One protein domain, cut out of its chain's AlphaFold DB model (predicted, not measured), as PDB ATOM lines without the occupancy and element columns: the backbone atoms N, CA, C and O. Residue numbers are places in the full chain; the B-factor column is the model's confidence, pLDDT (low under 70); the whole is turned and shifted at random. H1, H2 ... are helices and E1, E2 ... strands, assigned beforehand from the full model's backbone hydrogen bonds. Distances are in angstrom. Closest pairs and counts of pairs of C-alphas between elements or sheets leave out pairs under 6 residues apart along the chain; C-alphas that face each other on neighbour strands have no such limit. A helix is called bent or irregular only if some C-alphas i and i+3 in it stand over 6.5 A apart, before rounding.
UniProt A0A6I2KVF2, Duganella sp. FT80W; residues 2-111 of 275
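Overview. This is residues 2 to 111 of the 275 residues of a protein of Duganella sp. FT80W (UniProt A0A6I2KVF2). An elongated body has a small parallel sheet of E1 and E2 toward one end, with H4 packed on it, and a pair of steeply tilted helices, H1 and H2, toward the other. Beside the sheet, two short pairings outside the named strands are both parallel: residues 46 to 47 with residues 71 to 72 of E1, and residues 2 to 3 with residues 46 to 47. The printed part has 110 residues, with four named helices and two named strands in the order H1 H2 H3 E1 H4 E2; the class is mixed, helices and strands, with 48 residues in named elements, under half. It is compact, with a radius of gyration of the C-alphas of 14.2 A and spans of 39 by 24 by 24 A.

Arrangement. Look first at H1, residues 9 to 17, and H2, residues 34 to 42: they touch, closest at the C-alphas of Leu 12 and Pro 35, 5.4 A, at a steep tilt of 57 degrees, opposite ways. H3, residues 53 to 62, is close to but not clearly touching H1. E1, residues 69 to 73, and E2, residues 106 to 110, are parallel neighbours; N 109 and O 71 are 2.8 A apart, within hydrogen-bond range. With H4, residues 75 to 84, they make a strand-helix-strand unit, two parallel strands with a helix between, its crossover right-handed; the closest C-alphas of H4 and E2, Pro 75 and Ser 110, are 5.3 A apart. Every O i to N i+4 pair is within range in H1, H2 and H4, and 4 of 6 in H3.

Along the chain. Find C-alpha 9 at (-25.152, 52.463, -1.710), where H1 begins its 12.3 A; H2 spans 10.2 A. H3 spans 13.6 A and is irregular, with C-alphas 55 and 58 7.8 A apart. E1 spans 13.3 A, H4 14.3 A, and E2 12.2 A, ending at C-alpha 110, (-42.905, 36.255, -7.315).

Size, cuts and confidence. The C-alphas of Pro 28 and Ser 76, the two farthest apart, are 42.6 A apart. The links H1 to H2 and H4 to E2 are long. The printed part has no cut, and no printed residue is under 70 in pLDDT.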
ATOM      1  N   VAL A   2     -31.574  46.318 -10.507       98.06
ATOM      2  CA  VAL A   2     -30.366  45.794  -9.859       98.06
ATOM      3  C   VAL A   2     -30.525  44.279  -9.731       98.06
ATOM      4  O   VAL A   2     -31.565  43.835  -9.253       98.06
ATOM      5  N   CYS A   3     -29.544  43.507 -10.201       98.31
ATOM      6  CA  CYS A   3     -29.486  42.052 -10.034       98.31
ATOM      7  C   CYS A   3     -28.554  41.742  -8.868       98.31
ATOM      8  O   CYS A   3     -27.377  42.083  -8.944       98.31
ATOM      9  N   ASP A   4     -29.117  41.147  -7.818       98.00
ATOM     10  CA  ASP A   4     -28.590  41.093  -6.457       98.00
ATOM     11  C   ASP A   4     -28.236  42.459  -5.867       98.00
ATOM     12  O   ASP A   4     -27.751  43.380  -6.517       98.00
ATOM     13  N   ALA A   5     -28.506  42.611  -4.581       96.75
ATOM     14  CA  ALA A   5     -28.379  43.874  -3.870       96.75
ATOM     15  C   ALA A   5     -27.464  43.724  -2.653       96.75
ATOM     16  O   ALA A   5     -27.678  44.345  -1.619       96.75
ATOM     17  N   GLY A   6     -26.427  42.900  -2.788       95.88
ATOM     18  CA  GLY A   6     -25.412  42.678  -1.766       95.88
ATOM     19  C   GLY A   6     -24.643  43.934  -1.394       95.88
ATOM     20  O   GLY A   6     -24.428  44.241  -0.226       95.88
ATOM     21  N   THR A   7     -24.268  44.696  -2.418       93.00
ATOM     22  CA  THR A   7     -23.621  46.000  -2.293       93.00
ATOM     23  C   THR A   7     -24.410  47.001  -3.121       93.00
ATOM     24  O   THR A   7     -24.434  46.900  -4.345       93.00
ATOM     25  N   LEU A   8     -25.045  47.968  -2.460       95.12
ATOM     26  CA  LEU A   8     -25.932  48.922  -3.118       95.12
ATOM     27  C   LEU A   8     -25.407  50.358  -2.981       95.12
ATOM     28  O   LEU A   8     -24.655  50.786  -3.860       95.12
ATOM     29  N   VAL A   9     -25.669  51.086  -1.889       96.44
ATOM     30  CA  VAL A   9     -25.152  52.463  -1.710       96.44
ATOM     31  C   VAL A   9     -23.627  52.532  -1.806       96.44
ATOM     32  O   VAL A   9     -23.095  53.389  -2.512       96.44
ATOM     33  N   ASN A  10     -22.900  51.599  -1.186       95.31
ATOM     34  CA  ASN A  10     -21.433  51.553  -1.280       95.31
ATOM     35  C   ASN A  10     -20.940  51.375  -2.728       95.31
ATOM     36  O   ASN A  10     -19.949  51.990  -3.130       95.31
ATOM     37  N   GLY A  11     -21.666  50.586  -3.525       96.19
ATOM     38  CA  GLY A  11     -21.383  50.371  -4.942       96.19
ATOM     39  C   GLY A  11     -21.674  51.618  -5.773       96.19
ATOM     40  O   GLY A  11     -20.857  52.003  -6.609       96.19
ATOM     41  N   LEU A  12     -22.784  52.310  -5.493       97.56
ATOM     42  CA  LEU A  12     -23.124  53.590  -6.122       97.56
ATOM     43  C   LEU A  12     -22.100  54.681  -5.787       97.56
ATOM     44  O   LEU A  12     -21.693  55.429  -6.671       97.56
ATOM     45  N   LEU A  13     -21.617  54.741  -4.545       97.56
ATOM     46  CA  LEU A  13     -20.541  55.650  -4.142       97.56
ATOM     47  C   LEU A  13     -19.220  55.326  -4.857       97.56
ATOM     48  O   LEU A  13     -18.478  56.237  -5.221       97.56
ATOM     49  N   ALA A  14     -18.909  54.047  -5.073       97.62
ATOM     50  CA  ALA A  14     -17.748  53.649  -5.868       97.62
ATOM     51  C   ALA A  14     -17.907  54.033  -7.347       97.62
ATOM     52  O   ALA A  14     -16.950  54.520  -7.949       97.62
ATOM     53  N   ALA A  15     -19.105  53.859  -7.916       97.38
ATOM     54  CA  ALA A  15     -19.419  54.269  -9.282       97.38
ATOM     55  C   ALA A  15     -19.290  55.787  -9.457       97.38
ATOM     56  O   ALA A  15     -18.663  56.236 -10.411       97.38
ATOM     57  N   GLU A  16     -19.806  56.570  -8.510       97.12
ATOM     58  CA  GLU A  16     -19.659  58.029  -8.466       97.12
ATOM     59  C   GLU A  16     -18.185  58.449  -8.478       97.12
ATOM     60  O   GLU A  16     -17.774  59.225  -9.334       97.12
ATOM     61  N   ARG A  17     -17.353  57.880  -7.595       97.25
ATOM     62  CA  ARG A  17     -15.912  58.204  -7.549       97.25
ATOM     63  C   ARG A  17     -15.172  57.889  -8.850       97.25
ATOM     64  O   ARG A  17     -14.145  58.501  -9.119       97.25
ATOM     65  N   LYS A  18     -15.668  56.931  -9.636       96.44
ATOM     66  CA  LYS A  18     -15.115  56.548 -10.944       96.44
ATOM     67  C   LYS A  18     -15.755  57.299 -12.123       96.44
ATOM     68  O   LYS A  18     -15.452  56.968 -13.266       96.44
ATOM     69  N   GLY A  19     -16.657  58.253 -11.876       95.69
ATOM     70  CA  GLY A  19     -17.412  58.960 -12.921       95.69
ATOM     71  C   GLY A  19     -18.456  58.089 -13.637       95.69
ATOM     72  O   GLY A  19     -19.052  58.479 -14.641       95.69
ATOM     73  N   GLY A  20     -18.726  56.882 -13.127       94.50
ATOM     74  CA  GLY A  20     -19.704  55.953 -13.696       94.50
ATOM     75  C   GLY A  20     -21.130  56.512 -13.697       94.50
ATOM     76  O   GLY A  20     -21.944  56.107 -14.529       94.50
ATOM     77  N   LEU A  21     -21.411  57.472 -12.811       95.81
ATOM     78  CA  LEU A  21     -22.707  58.130 -12.685       95.81
ATOM     79  C   LEU A  21     -22.765  59.516 -13.345       95.81
ATOM     80  O   LEU A  21     -23.829  60.112 -13.315       95.81
ATOM     81  N   ASP A  22     -21.714  60.023 -13.999       94.12
ATOM     82  CA  ASP A  22     -21.660  61.419 -14.496       94.12
ATOM     83  C   ASP A  22     -22.809  61.812 -15.443       94.12
ATOM     84  O   ASP A  22     -23.174  62.982 -15.545       94.12
ATOM     85  N   GLY A  23     -23.410  60.829 -16.122       92.19
ATOM     86  CA  GLY A  23     -24.582  61.033 -16.979       92.19
ATOM     87  C   GLY A  23     -25.914  61.179 -16.231       92.19
ATOM     88  O   GLY A  23     -26.920  61.498 -16.859       92.19
ATOM     89  N   VAL A  24     -25.948  60.928 -14.921       94.00
ATOM     90  CA  VAL A  24     -27.131  61.113 -14.077       94.00
ATOM     91  C   VAL A  24     -27.127  62.539 -13.546       94.00
ATOM     92  O   VAL A  24     -26.220  62.963 -12.826       94.00
ATOM     93  N   LEU A  25     -28.170  63.280 -13.902       93.00
ATOM     94  CA  LEU A  25     -28.342  64.681 -13.546       93.00
ATOM     95  C   LEU A  25     -29.574  64.810 -12.646       93.00
ATOM     96  O   LEU A  25     -30.689  64.914 -13.164       93.00
ATOM     97  N   PRO A  26     -29.401  64.780 -11.309       93.12
ATOM     98  CA  PRO A  26     -30.487  65.101 -10.397       93.12
ATOM     99  C   PRO A  26     -31.071  66.490 -10.718       93.12
ATOM    100  O   PRO A  26     -30.326  67.374 -11.158       93.12
ATOM    101  N   PRO A  27     -32.378  66.714 -10.497       93.25
ATOM    102  CA  PRO A  27     -33.004  68.010 -10.726       93.25
ATOM    103  C   PRO A  27     -32.278  69.148  -9.988       93.25
ATOM    104  O   PRO A  27     -31.777  68.934  -8.878       93.25
ATOM    105  N   PRO A  28     -32.249  70.374 -10.546       89.31
ATOM    106  CA  PRO A  28     -31.682  71.526  -9.852       89.31
ATOM    107  C   PRO A  28     -32.303  71.707  -8.461       89.31
ATOM    108  O   PRO A  28     -33.524  71.719  -8.319       89.31
ATOM    109  N   GLY A  29     -31.460  71.844  -7.435       87.56
ATOM    110  CA  GLY A  29     -31.905  72.005  -6.047       87.56
ATOM    111  C   GLY A  29     -32.347  70.716  -5.345       87.56
ATOM    112  O   GLY A  29     -32.873  70.794  -4.237       87.56
ATOM    113  N   ALA A  30     -32.143  69.536  -5.945       88.62
ATOM    114  CA  ALA A  30     -32.381  68.267  -5.262       88.62
ATOM    115  C   ALA A  30     -31.545  68.168  -3.972       88.62
ATOM    116  O   ALA A  30     -30.339  68.410  -3.978       88.62
ATOM    117  N   ALA A  31     -32.189  67.773  -2.871       91.88
ATOM    118  CA  ALA A  31     -31.513  67.546  -1.590       91.88
ATOM    119  C   ALA A  31     -30.653  66.267  -1.589       91.88
ATOM    120  O   ALA A  31     -29.743  66.127  -0.775       91.88
ATOM    121  N   LEU A  32     -30.950  65.325  -2.491       94.62
ATOM    122  CA  LEU A  32     -30.234  64.059  -2.609       94.62
ATOM    123  C   LEU A  32     -28.921  64.237  -3.371       94.62
ATOM    124  O   LEU A  32     -28.862  64.912  -4.399       94.62
ATOM    125  N   SER A  33     -27.884  63.536  -2.915       95.19
ATOM    126  CA  SER A  33     -26.680  63.314  -3.715       95.19
ATOM    127  C   SER A  33     -27.010  62.506  -4.978       95.19
ATOM    128  O   SER A  33     -28.042  61.835  -5.045       95.19
ATOM    129  N   ARG A  34     -26.118  62.508  -5.976       96.38
ATOM    130  CA  ARG A  34     -26.311  61.705  -7.194       96.38
ATOM    131  C   ARG A  34     -26.497  60.202  -6.901       96.38
ATOM    132  O   ARG A  34     -27.467  59.646  -7.410       96.38
ATOM    133  N   PRO A  35     -25.691  59.547  -6.037       97.31
ATOM    134  CA  PRO A  35     -25.962  58.176  -5.593       97.31
ATOM    135  C   PRO A  35     -27.337  57.998  -4.942       97.31
ATOM    136  O   PRO A  35     -28.043  57.047  -5.266       97.31
ATOM    137  N   GLY A  36     -27.747  58.924  -4.066       97.38
ATOM    138  CA  GLY A  36     -29.062  58.876  -3.421       97.38
ATOM    139  C   GLY A  36     -30.208  59.008  -4.425       97.38
ATOM    140  O   GLY A  36     -31.207  58.297  -4.325       97.38
ATOM    141  N   TYR A  37     -30.045  59.862  -5.438       97.44
ATOM    142  CA  TYR A  37     -30.991  59.991  -6.542       97.44
ATOM    143  C   TYR A  37     -31.067  58.700  -7.366       97.44
ATOM    144  O   TYR A  37     -32.161  58.211  -7.622       97.44
ATOM    145  N   VAL A  38     -29.929  58.085  -7.707       97.56
ATOM    146  CA  VAL A  38     -29.918  56.801  -8.428       97.56
ATOM    147  C   VAL A  38     -30.618  55.706  -7.623       97.56
ATOM    148  O   VAL A  38     -31.472  55.008  -8.171       97.56
ATOM    149  N   LEU A  39     -30.302  55.588  -6.327       97.75
ATOM    150  CA  LEU A  39     -30.933  54.632  -5.416       97.75
ATOM    151  C   LEU A  39     -32.454  54.770  -5.438       97.75
ATOM    152  O   LEU A  39     -33.156  53.791  -5.666       97.75
ATOM    153  N   THR A  40     -32.958  55.983  -5.233       97.12
ATOM    154  CA  THR A  40     -34.382  56.231  -4.967       97.12
ATOM    155  C   THR A  40     -35.219  56.488  -6.223       97.12
ATOM    156  O   THR A  40     -36.420  56.241  -6.218       97.12
ATOM    157  N   HIS A  41     -34.622  56.958  -7.318       95.88
ATOM    158  CA  HIS A  41     -35.358  57.365  -8.517       95.88
ATOM    159  C   HIS A  41     -35.016  56.519  -9.744       95.88
ATOM    160  O   HIS A  41     -35.936  56.167 -10.483       95.88
ATOM    161  N   ASP A  42     -33.756  56.147  -9.974       96.56
ATOM    162  CA  ASP A  42     -33.367  55.465 -11.220       96.56
ATOM    163  C   ASP A  42     -33.417  53.936 -11.109       96.56
ATOM    164  O   ASP A  42     -33.804  53.244 -12.060       96.56
ATOM    165  N   ILE A  43     -33.102  53.377  -9.939       97.94
ATOM    166  CA  ILE A  43     -33.294  51.950  -9.669       97.94
ATOM    167  C   ILE A  43     -34.790  51.684  -9.490       97.94
ATOM    168  O   ILE A  43     -35.387  52.026  -8.474       97.94
ATOM    169  N   LYS A  44     -35.402  51.048 -10.493       98.38
ATOM    170  CA  LYS A  44     -36.845  50.746 -10.515       98.38
ATOM    171  C   LYS A  44     -37.257  49.467  -9.782       98.38
ATOM    172  O   LYS A  44     -38.443  49.250  -9.590       98.38
ATOM    173  N   GLY A  45     -36.301  48.637  -9.377       98.50
ATOM    174  CA  GLY A  45     -36.565  47.384  -8.678       98.50
ATOM    175  C   GLY A  45     -35.326  46.501  -8.575       98.50
ATOM    176  O   GLY A  45     -34.311  46.758  -9.242       98.50
ATOM    177  N   TYR A  46     -35.451  45.456  -7.762       98.88
ATOM    178  CA  TYR A  46     -34.401  44.482  -7.461       98.88
ATOM    179  C   TYR A  46     -34.782  43.101  -7.987       98.88
ATOM    180  O   TYR A  46     -35.939  42.711  -7.894       98.88
ATOM    181  N   LEU A  47     -33.818  42.370  -8.530       98.94
ATOM    182  CA  LEU A  47     -33.921  40.970  -8.932       98.94
ATOM    183  C   LEU A  47     -32.975  40.180  -8.034       98.94
ATOM    184  O   LEU A  47     -31.766  40.306  -8.195       98.94
ATOM    185  N   ILE A  48     -33.508  39.435  -7.070       98.88
ATOM    186  CA  ILE A  48     -32.699  38.724  -6.075       98.88
ATOM    187  C   ILE A  48     -32.584  37.258  -6.470       98.88
ATOM    188  O   ILE A  48     -33.593  36.557  -6.570       98.88
ATOM    189  N   SER A  49     -31.356  36.810  -6.713       98.81
ATOM    190  CA  SER A  49     -31.057  35.455  -7.157       98.81
ATOM    191  C   SER A  49     -31.282  34.434  -6.051       98.81
ATOM    192  O   SER A  49     -31.909  33.409  -6.308       98.81
ATOM    193  N   HIS A  50     -30.821  34.743  -4.837       98.75
ATOM    194  CA  HIS A  50     -31.007  33.963  -3.618       98.75
ATOM    195  C   HIS A  50     -30.793  34.827  -2.362       98.75
ATOM    196  O   HIS A  50     -30.345  35.970  -2.436       98.75
ATOM    197  N   ALA A  51     -31.145  34.285  -1.194       98.12
ATOM    198  CA  ALA A  51     -31.230  35.035   0.061       98.12
ATOM    199  C   ALA A  51     -29.973  34.947   0.955       98.12
ATOM    200  O   ALA A  51     -30.053  35.238   2.154       98.12
ATOM    201  N   HIS A  52     -28.814  34.551   0.414       98.31
ATOM    202  CA  HIS A  52     -27.569  34.682   1.172       98.31
ATOM    203  C   HIS A  52     -27.262  36.155   1.433       98.31
ATOM    204  O   HIS A  52     -27.545  37.032   0.614       98.31
ATOM    205  N   LEU A  53     -26.715  36.427   2.618       98.00
ATOM    206  CA  LEU A  53     -26.561  37.779   3.142       98.00
ATOM    207  C   LEU A  53     -25.767  38.683   2.191       98.00
ATOM    208  O   LEU A  53     -26.149  39.828   1.973       98.00
ATOM    209  N   ASP A  54     -24.704  38.176   1.583       97.12
ATOM    210  CA  ASP A  54     -23.866  38.891   0.622       97.12
ATOM    211  C   ASP A  54     -24.569  39.243  -0.695       97.12
ATOM    212  O   ASP A  54     -24.040  40.070  -1.428       97.12
ATOM    213  N   HIS A  55     -25.775  38.730  -0.957       98.31
ATOM    214  CA  HIS A  55     -26.619  39.093  -2.104       98.31
ATOM    215  C   HIS A  55     -27.783  40.026  -1.733       98.31
ATOM    216  O   HIS A  55     -28.405  40.611  -2.622       98.31
ATOM    217  N   VAL A  56     -28.062  40.229  -0.439       98.56
ATOM    218  CA  VAL A  56     -29.190  41.059   0.039       98.56
ATOM    219  C   VAL A  56     -28.806  42.147   1.044       98.56
ATOM    220  O   VAL A  56     -29.638  42.993   1.363       98.56
ATOM    221  N   ALA A  57     -27.569  42.168   1.546       98.38
ATOM    222  CA  ALA A  57     -27.152  43.063   2.627       98.38
ATOM    223  C   ALA A  57     -27.381  44.546   2.305       98.38
ATOM    224  O   ALA A  57     -27.924  45.265   3.137       98.38
ATOM    225  N   GLY A  58     -27.019  45.000   1.104       98.06
ATOM    226  CA  GLY A  58     -27.271  46.367   0.648       98.06
ATOM    227  C   GLY A  58     -28.763  46.701   0.583       98.06
ATOM    228  O   GLY A  58     -29.164  47.730   1.112       98.06
ATOM    229  N   LEU A  59     -29.603  45.813   0.034       98.25
ATOM    230  CA  LEU A  59     -31.066  45.978   0.063       98.25
ATOM    231  C   LEU A  59     -31.578  46.154   1.495       98.25
ATOM    232  O   LEU A  59     -32.398  47.031   1.748       98.25
ATOM    233  N   ILE A  60     -31.111  45.325   2.429       98.38
ATOM    234  CA  ILE A  60     -31.551  45.364   3.826       98.38
ATOM    235  C   ILE A  60     -31.093  46.664   4.489       98.38
ATOM    236  O   ILE A  60     -31.924  47.406   5.007       98.38
ATOM    237  N   VAL A  61     -29.797  46.966   4.457       98.12
ATOM    238  CA  VAL A  61     -29.216  48.121   5.157       98.12
ATOM    239  C   VAL A  61     -29.745  49.441   4.603       98.12
ATOM    240  O   VAL A  61     -30.064  50.332   5.387       98.12
ATOM    241  N   ASP A  62     -29.906  49.546   3.284       97.62
ATOM    242  CA  ASP A  62     -30.346  50.781   2.627       97.62
ATOM    243  C   ASP A  62     -31.880  50.933   2.637       97.62
ATOM    244  O   ASP A  62     -32.409  52.005   2.331       97.62
ATOM    245  N   SER A  63     -32.619  49.887   3.035       97.94
ATOM    246  CA  SER A  63     -34.086  49.888   3.043       97.94
ATOM    247  C   SER A  63     -34.756  51.026   3.811       97.94
ATOM    248  O   SER A  63     -35.817  51.454   3.350       97.94
ATOM    249  N   PRO A  64     -34.224  51.581   4.921       97.50
ATOM    250  CA  PRO A  64     -34.855  52.717   5.594       97.50
ATOM    251  C   PRO A  64     -34.929  53.977   4.725       97.50
ATOM    252  O   PRO A  64     -35.970  54.638   4.727       97.50
ATOM    253  N   ASP A  65     -33.897  54.239   3.921       96.31
ATOM    254  CA  ASP A  65     -33.753  55.459   3.112       96.31
ATOM    255  C   ASP A  65     -34.108  55.261   1.629       96.31
ATOM    256  O   ASP A  65     -34.279  56.230   0.887       96.31
ATOM    257  N   ASP A  66     -34.270  54.016   1.177       97.88
ATOM    258  CA  ASP A  66     -34.735  53.728  -0.178       97.88
ATOM    259  C   ASP A  66     -36.225  54.088  -0.373       97.88
ATOM    260  O   ASP A  66     -37.030  54.212   0.557       97.88
ATOM    261  N   SER A  67     -36.600  54.237  -1.637       97.31
ATOM    262  CA  SER A  67     -37.963  54.425  -2.140       97.31
ATOM    263  C   SER A  67     -38.732  53.106  -2.300       97.31
ATOM    264  O   SER A  67     -38.140  52.034  -2.426       97.31
ATOM    265  N   ALA A  68     -40.064  53.192  -2.373       98.25
ATOM    266  CA  ALA A  68     -40.904  52.029  -2.631       98.25
ATOM    267  C   ALA A  68     -40.734  51.498  -4.066       98.25
ATOM    268  O   ALA A  68     -40.820  52.264  -5.028       98.25
ATOM    269  N   LYS A  69     -40.503  50.187  -4.211       97.94
ATOM    270  CA  LYS A  69     -40.311  49.509  -5.508       97.94
ATOM    271  C   LYS A  69     -40.459  47.985  -5.396       97.94
ATOM    272  O   LYS A  69     -40.390  47.455  -4.289       97.94
ATOM    273  N   PRO A  70     -40.664  47.259  -6.507       98.62
ATOM    274  CA  PRO A  70     -40.734  45.802  -6.475       98.62
ATOM    275  C   PRO A  70     -39.384  45.130  -6.181       98.62
ATOM    276  O   PRO A  70     -38.332  45.538  -6.688       98.62
ATOM    277  N   VAL A  71     -39.452  44.051  -5.400       98.88
ATOM    278  CA  VAL A  71     -38.384  43.059  -5.214       98.88
ATOM    279  C   VAL A  71     -38.853  41.771  -5.879       98.88
ATOM    280  O   VAL A  71     -39.808  41.142  -5.435       98.88
ATOM    281  N   TYR A  72     -38.198  41.409  -6.973       98.94
ATOM    282  CA  TYR A  72     -38.495  40.236  -7.777       98.94
ATOM    283  C   TYR A  72     -37.591  39.068  -7.382       98.94
ATOM    284  O   TYR A  72     -36.388  39.245  -7.184       98.94
ATOM    285  N   GLY A  73     -38.152  37.865  -7.334       98.75
ATOM    286  CA  GLY A  73     -37.408  36.638  -7.062       98.75
ATOM    287  C   GLY A  73     -38.293  35.410  -7.216       98.75
ATOM    288  O   GLY A  73     -39.516  35.527  -7.339       98.75
ATOM    289  N   LEU A  74     -37.693  34.221  -7.217       98.81
ATOM    290  CA  LEU A  74     -38.470  32.985  -7.134       98.81
ATOM    291  C   LEU A  74     -39.216  32.916  -5.785       98.81
ATOM    292  O   LEU A  74     -38.734  33.466  -4.791       98.81
ATOM    293  N   PRO A  75     -40.380  32.241  -5.703       98.56
ATOM    294  CA  PRO A  75     -41.162  32.180  -4.466       98.56
ATOM    295  C   PRO A  75     -40.381  31.641  -3.258       98.56
ATOM    296  O   PRO A  75     -40.590  32.092  -2.138       98.56
ATOM    297  N   SER A  76     -39.487  30.678  -3.480       97.94
ATOM    298  CA  SER A  76     -38.550  30.148  -2.481       97.94
ATOM    299  C   SER A  76     -37.656  31.248  -1.900       97.94
ATOM    300  O   SER A  76     -37.617  31.426  -0.688       97.94
ATOM    301  N   VAL A  77     -37.018  32.036  -2.764       98.44
ATOM    302  CA  VAL A  77     -36.099  33.122  -2.414       98.44
ATOM    303  C   VAL A  77     -36.818  34.223  -1.642       98.44
ATOM    304  O   VAL A  77     -36.333  34.665  -0.603       98.44
ATOM    305  N   LEU A  78     -37.996  34.647  -2.106       98.62
ATOM    306  CA  LEU A  78     -38.766  35.694  -1.428       98.62
ATOM    307  C   LEU A  78     -39.208  35.260  -0.024       98.62
ATOM    308  O   LEU A  78     -39.133  36.065   0.904       98.62
ATOM    309  N   ARG A  79     -39.590  33.986   0.150       98.00
ATOM    310  CA  ARG A  79     -39.895  33.426   1.476       98.00
ATOM    311  C   ARG A  79     -38.689  33.458   2.407       98.00
ATOM    312  O   ARG A  79     -38.856  33.802   3.571       98.00
ATOM    313  N   GLU A  80     -37.491  33.137   1.919       98.00
ATOM    314  CA  GLU A  80     -36.277  33.218   2.742       98.00
ATOM    315  C   GLU A  80     -35.956  34.662   3.150       98.00
ATOM    316  O   GLU A  80     -35.532  34.902   4.281       98.00
ATOM    317  N   ILE A  81     -36.205  35.647   2.278       98.38
ATOM    318  CA  ILE A  81     -36.014  37.063   2.625       98.38
ATOM    319  C   ILE A  81     -36.973  37.492   3.743       98.38
ATOM    320  O   ILE A  81     -36.552  38.123   4.718       98.38
ATOM    321  N   GLU A  82     -38.252  37.139   3.616       97.38
ATOM    322  CA  GLU A  82     -39.276  37.431   4.622       97.38
ATOM    323  C   GLU A  82     -38.968  36.731   5.951       97.38
ATOM    324  O   GLU A  82     -38.972  37.367   7.003       97.38
ATOM    325  N   ALA A  83     -38.656  35.434   5.912       97.31
ATOM    326  CA  ALA A  83     -38.448  34.626   7.106       97.31
ATOM    327  C   ALA A  83     -37.207  35.054   7.898       97.31
ATOM    328  O   ALA A  83     -37.248  35.059   9.133       97.31
ATOM    329  N   ASN A  84     -36.124  35.436   7.214       97.94
ATOM    330  CA  ASN A  84     -34.830  35.667   7.855       97.94
ATOM    331  C   ASN A  84     -34.506  37.144   8.090       97.94
ATOM    332  O   ASN A  84     -33.865  37.442   9.096       97.94
ATOM    333  N   TYR A  85     -34.971  38.068   7.241       98.38
ATOM    334  CA  TYR A  85     -34.557  39.475   7.307       98.38
ATOM    335  C   TYR A  85     -35.709  40.431   7.613       98.38
ATOM    336  O   TYR A  85     -35.678  41.112   8.639       98.38
ATOM    337  N   PHE A  86     -36.744  40.477   6.772       98.44
ATOM    338  CA  PHE A  86     -37.865  41.413   6.922       98.44
ATOM    339  C   PHE A  86     -38.935  40.883   7.893       98.44
ATOM    340  O   PHE A  86     -40.089  40.670   7.537       98.44
ATOM    341  N   ASN A  87     -38.542  40.688   9.156       97.81
ATOM    342  CA  ASN A  87     -39.327  39.962  10.166       97.81
ATOM    343  C   ASN A  87     -39.406  40.640  11.550       97.81
ATOM    344  O   ASN A  87     -39.899  40.018  12.493       97.81
ATOM    345  N   TRP A  88     -38.899  41.870  11.701       98.12
ATOM    346  CA  TRP A  88     -38.755  42.596  12.980       98.12
ATOM    347  C   TRP A  88     -37.804  41.967  14.009       98.12
ATOM    348  O   TRP A  88     -37.722  42.444  15.140       98.12
ATOM    349  N   LYS A  89     -37.062  40.922  13.633       97.62
ATOM    350  CA  LYS A  89     -36.024  40.299  14.465       97.62
ATOM    351  C   LYS A  89     -34.637  40.661  13.960       97.62
ATOM    352  O   LYS A  89     -33.844  41.212  14.714       97.62
ATOM    353  N   ALA A  90     -34.363  40.357  12.693       97.31
ATOM    354  CA  ALA A  90     -33.108  40.722  12.049       97.31
ATOM    355  C   ALA A  90     -33.161  42.161  11.526       97.31
ATOM    356  O   ALA A  90     -32.221  42.922  11.731       97.31
ATOM    357  N   TRP A  91     -34.274  42.543  10.889       98.50
ATOM    358  CA  TRP A  91     -34.499  43.887  10.361       98.50
ATOM    359  C   TRP A  91     -35.994  44.259  10.383       98.50
ATOM    360  O   TRP A  91     -36.844  43.360  10.362       98.50
ATOM    361  N   PRO A  92     -36.368  45.557  10.429       98.50
ATOM    362  CA  PRO A  92     -37.756  45.975  10.240       98.50
ATOM    363  C   PRO A  92     -38.373  45.389   8.964       98.50
ATOM    364  O   PRO A  92     -37.707  45.285   7.930       98.50
ATOM    365  N   ASN A  93     -39.652  45.011   9.030       98.62
ATOM    366  CA  ASN A  93     -40.331  44.411   7.888       98.62
ATOM    367  C   ASN A  93     -40.681  45.464   6.823       98.62
ATOM    368  O   ASN A  93     -41.769  46.040   6.843       98.62
ATOM    369  N   PHE A  94     -39.768  45.697   5.879       98.50
ATOM    370  CA  PHE A  94     -40.003  46.581   4.734       98.50
ATOM    371  C   PHE A  94     -40.823  45.951   3.599       98.50
ATOM    372  O   PHE A  94     -41.238  46.682   2.694       98.50
ATOM    373  N   ALA A  95     -41.106  44.647   3.652       98.19
ATOM    374  CA  ALA A  95     -41.973  43.978   2.690       98.19
ATOM    375  C   ALA A  95     -43.439  44.430   2.823       98.19
ATOM    376  O   ALA A  95     -43.838  45.133   3.761       98.19
ATOM    377  N   ASP A  96     -44.255  44.041   1.849       97.94
ATOM    378  CA  ASP A  96     -45.691  44.307   1.790       97.94
ATOM    379  C   ASP A  96     -46.554  43.283   2.541       97.94
ATOM    380  O   ASP A  96     -47.742  43.534   2.767       97.94
ATOM    381  N   HIS A  97     -45.953  42.183   2.997       97.06
ATOM    382  CA  HIS A  97     -46.583  41.141   3.803       97.06
ATOM    383  C   HIS A  97     -45.620  40.555   4.850       97.06
ATOM    384  O   HIS A  97     -44.516  41.060   5.047       97.06
ATOM    385  N   GLY A  98     -46.075  39.533   5.577       95.75
ATOM    386  CA  GLY A  98     -45.307  38.854   6.618       95.75
ATOM    387  C   GLY A  98     -45.515  39.415   8.019       95.75
ATOM    388  O   GLY A  98     -46.639  39.743   8.410       95.75
ATOM    389  N   ALA A  99     -44.438  39.495   8.806       96.69
ATOM    390  CA  ALA A  99     -44.500  39.891  10.213       96.69
ATOM    391  C   ALA A  99     -45.074  41.309  10.395       96.69
ATOM    392  O   ALA A  99     -44.575  42.277   9.821       96.69
ATOM    393  N   ALA A 100     -46.114  41.450  11.218       96.94
ATOM    394  CA  ALA A 100     -46.774  42.736  11.416       96.94
ATOM    395  C   ALA A 100     -45.965  43.686  12.335       96.94
ATOM    396  O   ALA A 100     -45.427  43.229  13.345       96.94
ATOM    397  N   PRO A 101     -45.952  45.005  12.049       97.31
ATOM    398  CA  PRO A 101     -46.531  45.637  10.861       97.31
ATOM    399  C   PRO A 101     -45.630  45.478   9.623       97.31
ATOM    400  O   PRO A 101     -44.428  45.713   9.694       97.31
ATOM    401  N   ALA A 102     -46.217  45.139   8.473       97.88
ATOM    402  CA  ALA A 102     -45.532  45.233   7.184       97.88
ATOM    403  C   ALA A 102     -45.508  46.704   6.739       97.88
ATOM    404  O   ALA A 102     -46.565  47.337   6.659       97.88
ATOM    405  N   LEU A 103     -44.321  47.262   6.480       98.31
ATOM    406  CA  LEU A 103     -44.146  48.680   6.132       98.31
ATOM    407  C   LEU A 103     -44.472  48.977   4.662       98.31
ATOM    408  O   LEU A 103     -44.578  50.145   4.294       98.31
ATOM    409  N   LYS A 104     -44.661  47.944   3.828       98.06
ATOM    410  CA  LYS A 104     -45.131  48.047   2.435       98.06
ATOM    411  C   LYS A 104     -44.264  48.938   1.543       98.06
ATOM    412  O   LYS A 104     -44.769  49.561   0.611       98.06
ATOM    413  N   LYS A 105     -42.959  48.995   1.818       97.75
ATOM    414  CA  LYS A 105     -41.998  49.687   0.952       97.75
ATOM    415  C   LYS A 105     -41.666  48.822  -0.262       97.75
ATOM    416  O   LYS A 105     -41.666  49.316  -1.387       97.75
ATOM    417  N   TYR A 106     -41.428  47.533  -0.046       98.56
ATOM    418  CA  TYR A 106     -41.080  46.597  -1.105       98.56
ATOM    419  C   TYR A 106     -42.245  45.686  -1.461       98.56
ATOM    420  O   TYR A 106     -42.743  44.945  -0.616       98.56
ATOM    421  N   ALA A 107     -42.657  45.738  -2.730       98.50
ATOM    422  CA  ALA A 107     -43.648  44.818  -3.276       98.50
ATOM    423  C   ALA A 107     -42.962  43.499  -3.655       98.50
ATOM    424  O   ALA A 107     -42.209  43.443  -4.636       98.50
ATOM    425  N   MET A 108     -43.187  42.448  -2.870       98.56
ATOM    426  CA  MET A 108     -42.510  41.160  -3.035       98.56
ATOM    427  C   MET A 108     -43.146  40.388  -4.199       98.56
ATOM    428  O   MET A 108     -44.198  39.766  -4.072       98.56
ATOM    429  N   THR A 109     -42.513  40.452  -5.369       98.69
ATOM    430  CA  THR A 109     -43.090  40.011  -6.643       98.69
ATOM    431  C   THR A 109     -42.511  38.669  -7.076       98.69
ATOM    432  O   THR A 109     -41.388  38.581  -7.570       98.69
ATOM    433  N   SER A 110     -43.299  37.608  -6.909       98.62
ATOM    434  CA  SER A 110     -42.905  36.255  -7.315       98.62
ATOM    435  C   SER A 110     -42.747  36.137  -8.829       98.62
ATOM    436  O   SER A 110     -43.649  36.500  -9.584       98.62
ATOM    437  N   LEU A 111     -41.627  35.570  -9.268       98.81
ATOM    438  CA  LEU A 111     -41.382  35.202 -10.658       98.81
ATOM    439  C   LEU A 111     -41.762  33.738 -10.893       98.81
ATOM    440  O   LEU A 111     -41.421  32.859 -10.101       98.81
TER     441      LEU A 111